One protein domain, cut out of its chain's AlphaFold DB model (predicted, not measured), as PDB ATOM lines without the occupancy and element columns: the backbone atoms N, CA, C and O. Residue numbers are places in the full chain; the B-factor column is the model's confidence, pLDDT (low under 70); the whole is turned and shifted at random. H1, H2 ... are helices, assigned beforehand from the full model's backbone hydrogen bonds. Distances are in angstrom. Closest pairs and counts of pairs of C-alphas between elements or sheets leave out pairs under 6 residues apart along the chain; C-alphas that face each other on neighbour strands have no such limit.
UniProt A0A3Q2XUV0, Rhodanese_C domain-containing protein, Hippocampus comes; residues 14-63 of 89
ATOM      1  N   SER A  14     149.386 162.462 105.387       50.00
ATOM      2  CA  SER A  14     148.532 163.644 105.347       50.00
ATOM      3  C   SER A  14     149.456 164.811 105.024       50.00
ATOM      4  O   SER A  14     150.327 165.141 105.822       50.00
ATOM      5  N   LEU A  15     149.313 165.418 103.843       60.94
ATOM      6  CA  LEU A  15     150.015 166.645 103.427       60.94
ATOM      7  C   LEU A  15     149.479 167.853 104.225       60.94
ATOM      8  O   LEU A  15     149.083 168.870 103.667       60.94
ATOM      9  N   GLY A  16     149.386 167.698 105.543       67.31
ATOM     10  CA  GLY A  16     148.758 168.614 106.475       67.31
ATOM     11  C   GLY A  16     149.795 169.461 107.196       67.31
ATOM     12  O   GLY A  16     150.922 169.040 107.451       67.31
ATOM     13  N   CYS A  17     149.427 170.701 107.480       74.94
ATOM     14  CA  CYS A  17     150.228 171.636 108.241       74.94
ATOM     15  C   CYS A  17     150.506 171.063 109.631       74.94
ATOM     16  O   CYS A  17     149.592 170.579 110.296       74.94
ATOM     17  N   ARG A  18     151.741 171.206 110.114       70.88
ATOM     18  CA  ARG A  18     152.148 170.738 111.447       70.88
ATOM     19  C   ARG A  18     151.320 171.352 112.583       70.88
ATOM     20  O   ARG A  18     151.159 170.716 113.617       70.88
ATOM     21  N   TYR A  19     150.818 172.566 112.375       73.06
ATOM     22  CA  TYR A  19     150.091 173.354 113.371       73.06
ATOM     23  C   TYR A  19     148.575 173.174 113.285       73.06
ATOM     24  O   TYR A  19     147.902 173.073 114.300       73.06
ATOM     25  N   CYS A  20     148.041 173.148 112.061       78.75
ATOM     26  CA  CYS A  20     146.603 173.251 111.809       78.75
ATOM     27  C   CYS A  20     146.015 171.987 111.152       78.75
ATOM     28  O   CYS A  20     144.807 171.910 110.951       78.75
ATOM     29  N   GLY A  21     146.847 171.033 110.716       73.44
ATOM     30  CA  GLY A  21     146.440 169.845 109.953       73.44
ATOM     31  C   GLY A  21     145.923 170.123 108.533       73.44
ATOM     32  O   GLY A  21     145.829 169.198 107.732       73.44
ATOM     33  N   ARG A  22     145.627 171.384 108.184       73.88
ATOM     34  CA  ARG A  22     145.109 171.780 106.860       73.88
ATOM     35  C   ARG A  22     146.117 171.508 105.745       73.88
ATOM     36  O   ARG A  22     147.316 171.616 106.010       73.88
ATOM     37  N   PRO A  23     145.661 171.247 104.508       70.06
ATOM     38  CA  PRO A  23     146.555 171.121 103.364       70.06
ATOM     39  C   PRO A  23     147.480 172.337 103.261       70.06
ATOM     40  O   PRO A  23     147.054 173.485 103.427       70.06
ATOM     41  N   TRP A  24     148.764 172.078 103.043       73.12
ATOM     42  CA  TRP A  24     149.758 173.106 102.757       73.12
ATOM     43  C   TRP A  24     150.186 172.992 101.293       73.12
ATOM     44  O   TRP A  24     150.278 171.898 100.747       73.12
ATOM     45  N   ASP A  25     150.431 174.140 100.667       62.66
ATOM     46  CA  ASP A  25     150.691 174.227  99.222       62.66
ATOM     47  C   ASP A  25     152.187 174.403  98.907       62.66
ATOM     48  O   ASP A  25     152.686 174.026  97.851       62.66
ATOM     49  N   ARG A  26     152.941 174.993  99.849       64.81
ATOM     50  CA  ARG A  26     154.350 175.357  99.655       64.81
ATOM     51  C   ARG A  26     155.209 175.059 100.874       64.81
ATOM     52  O   ARG A  26     154.843 175.363 102.013       64.81
ATOM     53  N   TYR A  27     156.404 174.553 100.593       68.06
ATOM     54  CA  TYR A  27     157.478 174.412 101.565       68.06
ATOM     55  C   TYR A  27     158.225 175.738 101.731       68.06
ATOM     56  O   TYR A  27     158.429 176.473 100.765       68.06
ATOM     57  N   GLN A  28     158.675 176.024 102.948       72.75
ATOM     58  CA  GLN A  28     159.576 177.141 103.225       72.75
ATOM     59  C   GLN A  28     160.625 176.703 104.238       72.75
ATOM     60  O   GLN A  28     160.341 175.867 105.093       72.75
ATOM     61  N   LEU A  29     161.832 177.258 104.135       74.88
ATOM     62  CA  LEU A  29     162.873 177.022 105.125       74.88
ATOM     63  C   LEU A  29     162.459 177.591 106.480       74.88
ATOM     64  O   LEU A  29     161.811 178.638 106.567       74.88
ATOM     65  N   CYS A  30     162.862 176.891 107.531       77.25
ATOM     66  CA  CYS A  30     162.717 177.366 108.888       77.25
ATOM     67  C   CYS A  30     163.476 178.686 109.063       77.25
ATOM     68  O   CYS A  30     164.625 178.817 108.643       77.25
ATOM     69  N   THR A  31     162.818 179.653 109.695       73.38
ATOM     70  CA  THR A  31     163.354 180.993 109.972       73.38
ATOM     71  C   THR A  31     164.432 181.004 111.055       73.38
ATOM     72  O   THR A  31     165.203 181.960 111.151       73.38
ATOM     73  N   THR A  32     164.537 179.941 111.853       73.69
ATOM     74  CA  THR A  32     165.584 179.788 112.864       73.69
ATOM     75  C   THR A  32     166.948 179.636 112.198       73.69
ATOM     76  O   THR A  32     167.158 178.745 111.367       73.69
ATOM     77  N   ARG A  33     167.905 180.480 112.607       66.31
ATOM     78  CA  ARG A  33     169.313 180.347 112.206       66.31
ATOM     79  C   ARG A  33     169.770 178.917 112.514       66.31
ATOM     80  O   ARG A  33     169.531 178.431 113.613       66.31
ATOM     81  N   PHE A  34     170.393 178.261 111.536       67.81
ATOM     82  CA  PHE A  34     170.910 176.886 111.612       67.81
ATOM     83  C   PHE A  34     169.891 175.719 111.533       67.81
ATOM     84  O   PHE A  34     170.352 174.588 111.396       67.81
ATOM     85  N   CYS A  35     168.550 175.917 111.534       72.44
ATOM     86  CA  CYS A  35     167.616 174.772 111.354       72.44
ATOM     87  C   CYS A  35     167.626 174.265 109.901       72.44
ATOM     88  O   CYS A  35     167.556 173.058 109.695       72.44
ATOM     89  N   CYS A  36     167.710 175.138 108.888       69.62
ATOM     90  CA  CYS A  36     167.704 174.794 107.450       69.62
ATOM     91  C   CYS A  36     166.657 173.736 107.009       69.62
ATOM     92  O   CYS A  36     166.750 173.215 105.907       69.62
ATOM     93  N   GLN A  37     165.652 173.397 107.824       72.81
ATOM     94  CA  GLN A  37     164.646 172.385 107.503       72.81
ATOM     95  C   GLN A  37     163.457 173.006 106.791       72.81
ATOM     96  O   GLN A  37     163.110 174.161 107.030       72.81
ATOM     97  N   LEU A  38     162.790 172.205 105.961       74.69
ATOM     98  CA  LEU A  38     161.525 172.596 105.356       74.69
ATOM     99  C   LEU A  38     160.383 172.470 106.364       74.69
ATOM    100  O   LEU A  38     160.189 171.427 106.989       74.69
ATOM    101  N   VAL A  39     159.600 173.536 106.471       76.75
ATOM    102  CA  VAL A  39     158.427 173.643 107.333       76.75
ATOM    103  C   VAL A  39     157.169 173.374 106.521       76.75
ATOM    104  O   VAL A  39     156.931 174.011 105.492       76.75
ATOM    105  N   LEU A  40     156.349 172.448 107.015       74.44
ATOM    106  CA  LEU A  40     155.018 172.155 106.484       74.44
ATOM    107  C   LEU A  40     153.996 173.041 107.202       74.44
ATOM    108  O   LEU A  40     153.414 172.629 108.209       74.44
ATOM    109  N   SER A  41     153.812 174.278 106.731       74.00
ATOM    110  CA  SER A  41     152.847 175.223 107.313       74.00
ATOM    111  C   SER A  41     151.803 175.724 106.312       74.00
ATOM    112  O   SER A  41     152.108 176.078 105.169       74.00
ATOM    113  N   CYS A  42     150.544 175.768 106.757       80.00
ATOM    114  CA  CYS A  42     149.434 176.367 106.018       80.00
ATOM    115  C   CYS A  42     149.632 177.898 105.918       80.00
ATOM    116  O   CYS A  42     150.279 178.476 106.799       80.00
ATOM    117  N   PRO A  43     149.102 178.579 104.881       76.94
ATOM    118  CA  PRO A  43     149.231 180.032 104.731       76.94
ATOM    119  C   PRO A  43     148.778 180.801 105.976       76.94
ATOM    120  O   PRO A  43     149.466 181.715 106.403       76.94
ATOM    121  N   THR A  44     147.694 180.358 106.618       82.00
ATOM    122  CA  THR A  44     147.173 180.940 107.863       82.00
ATOM    123  C   THR A  44     148.195 180.892 108.999       82.00
ATOM    124  O   THR A  44     148.575 181.930 109.523       82.00
ATOM    125  N   CYS A  45     148.729 179.709 109.321       81.81
ATOM    126  CA  CYS A  45     149.746 179.576 110.368       81.81
ATOM    127  C   CYS A  45     151.018 180.361 110.029       81.81
ATOM    128  O   CYS A  45     151.668 180.917 110.908       81.81
ATOM    129  N   ARG A  46     151.368 180.462 108.744       79.12
ATOM    130  CA  ARG A  46     152.497 181.282 108.296       79.12
ATOM    131  C   ARG A  46     152.264 182.768 108.561       79.12
ATOM    132  O   ARG A  46     153.187 183.432 109.024       79.12
ATOM    133  N   SER A  47     151.056 183.266 108.302       80.31
ATOM    134  CA  SER A  47     150.655 184.640 108.623       80.31
ATOM    135  C   SER A  47     150.680 184.922 110.126       80.31
ATOM    136  O   SER A  47     150.979 186.040 110.522       80.31
ATOM    137  N   GLU A  48     150.447 183.909 110.957       81.81
ATOM    138  CA  GLU A  48     150.553 183.993 112.421       81.81
ATOM    139  C   GLU A  48     152.000 183.877 112.942       81.81
ATOM    140  O   GLU A  48     152.242 183.956 114.142       81.81
ATOM    141  N   GLY A  49     152.987 183.696 112.057       77.00
ATOM    142  CA  GLY A  49     154.401 183.579 112.428       77.00
ATOM    143  C   GLY A  49     154.882 182.146 112.676       77.00
ATOM    144  O   GLY A  49     156.057 181.932 112.982       77.00
ATOM    145  N   HIS A  50     154.038 181.134 112.465       77.06
ATOM    146  CA  HIS A  50     154.398 179.719 112.580       77.06
ATOM    147  C   HIS A  50     155.206 179.234 111.365       77.06
ATOM    148  O   HIS A  50     154.736 178.522 110.471       77.06
ATOM    149  N   THR A  51     156.469 179.647 111.343       75.00
ATOM    150  CA  THR A  51     157.475 179.323 110.320       75.00
ATOM    151  C   THR A  51     158.617 178.474 110.879       75.00
ATOM    152  O   THR A  51     159.682 178.371 110.270       75.00
ATOM    153  N   ALA A  52     158.406 177.857 112.042       76.94
ATOM    154  CA  ALA A  52     159.388 177.013 112.702       76.94
ATOM    155  C   ALA A  52     159.204 175.530 112.334       76.94
ATOM    156  O   ALA A  52     158.092 175.045 112.148       76.94
ATOM    157  N   CYS A  53     160.312 174.797 112.244       75.62
ATOM    158  CA  CYS A  53     160.325 173.352 111.993       75.62
ATOM    159  C   CYS A  53     159.818 172.549 113.220       75.62
ATOM    160  O   CYS A  53     159.195 171.500 113.061       75.62
ATOM    161  N   CYS A  54     160.018 173.078 114.434       73.00
ATOM    162  CA  CYS A  54     159.593 172.502 115.715       73.00
ATOM    163  C   CYS A  54     159.371 173.581 116.791       73.00
ATOM    164  O   CYS A  54     159.758 174.737 116.581       73.00
ATOM    165  N   PRO A  55     158.806 173.217 117.960       72.81
ATOM    166  CA  PRO A  55     158.673 174.124 119.099       72.81
ATOM    167  C   PRO A  55     160.008 174.720 119.563       72.81
ATOM    168  O   PRO A  55     160.063 175.917 119.812       72.81
ATOM    169  N   GLY A  56     161.101 173.944 119.587       75.19
ATOM    170  CA  GLY A  56     162.421 174.464 119.980       75.19
ATOM    171  C   GLY A  56     162.942 175.576 119.059       75.19
ATOM    172  O   GLY A  56     163.543 176.553 119.509       75.19
ATOM    173  N   CYS A  57     162.656 175.466 117.760       76.19
ATOM    174  CA  CYS A  57     162.969 176.502 116.778       76.19
ATOM    175  C   CYS A  57     162.045 177.719 116.894       76.19
ATOM    176  O   CYS A  57     162.500 178.841 116.675       76.19
ATOM    177  N   LEU A  58     160.783 177.513 117.283       76.06
ATOM    178  CA  LEU A  58     159.834 178.594 117.553       76.06
ATOM    179  C   LEU A  58     160.259 179.420 118.774       76.06
ATOM    180  O   LEU A  58     160.181 180.642 118.741       76.06
ATOM    181  N   THR A  59     160.758 178.766 119.823       74.62
ATOM    182  CA  THR A  59     161.244 179.422 121.046       74.62
ATOM    183  C   THR A  59     162.678 179.947 120.931       74.62
ATOM    184  O   THR A  59     163.193 180.506 121.895       74.62
ATOM    185  N   GLY A  60     163.356 179.740 119.794       68.31
ATOM    186  CA  GLY A  60     164.762 180.123 119.606       68.31
ATOM    187  C   GLY A  60     165.734 179.420 120.563       68.31
ATOM    188  O   GLY A  60     166.852 179.887 120.759       68.31
ATOM    189  N   SER A  61     165.307 178.312 121.175       63.62
ATOM    190  CA  SER A  61     166.064 177.573 122.193       63.62
ATOM    191  C   SER A  61     166.981 176.513 121.592       63.62
ATOM    192  O   SER A  61     167.809 175.929 122.293       63.62
ATOM    193  N   THR A  62     166.890 176.284 120.280       59.34
ATOM    194  CA  THR A  62     167.957 175.615 119.547       59.34
ATOM    195  C   THR A  62     169.189 176.502 119.648       59.34
ATOM    196  O   THR A  62     169.257 177.545 119.000       59.34
ATOM    197  N   GLY A  63     170.138 176.126 120.511       57.88
ATOM    198  CA  GLY A  63     171.439 176.788 120.607       57.88
ATOM    199  C   GLY A  63     172.162 176.824 119.253       57.88
ATOM    200  O   GLY A  63     171.611 176.432 118.232       57.88
TER     201      GLY A  63
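AT A GLANCE: This is residues 14 to 63 of the 89 residues of the protein "Rhodanese_C domain-containing protein" of Hippocampus comes (UniProt A0A3Q2XUV0). There is little regular structure here: an elongated body of loops, with the very short helix H1 toward one end and the four-residue H2 farther along. Before H1, in the long stretch of residues 14 to 42 with no named element, look for a loop that folds back on itself, where residues 28 to 29 pair antiparallel with residues 38 to 39. The printed part has 50 residues, with H1 then H2 and no named strand; the class is all helix, though named elements hold only 9 residues. It is compact, with a radius of gyration of the C-alphas of 10.2 A and spans of 31 by 17 by 17 A.

HOW THE PARTS SIT: Start from H1, residues 43 to 47, then go to H2, residues 55 to 58: the two are apart, joined by a short link of 7 residues. In H1 the O i to N i+4 pair is within hydrogen-bond range; H2 is too short for such a pair, but its one O i to N i+3 pair is within range.

IN THESE COORDINATES: Find C-alpha 43 at (149.231, 180.032, 104.731), where H1 begins; its first and last C-alphas are 6.2 A apart. H2 measures 4.9 A and ends at C-alpha 58, at (159.834, 178.594, 117.553).

THE WHOLE: The C-alphas of Pro 23 and Gly 63, the two farthest apart, are separated by 30.8 A. The printed part has no cut. Confidence is low, under 70, at residues 14 to 16, 25 to 27, 33 to 34, 36 and 60 to 63 of this model.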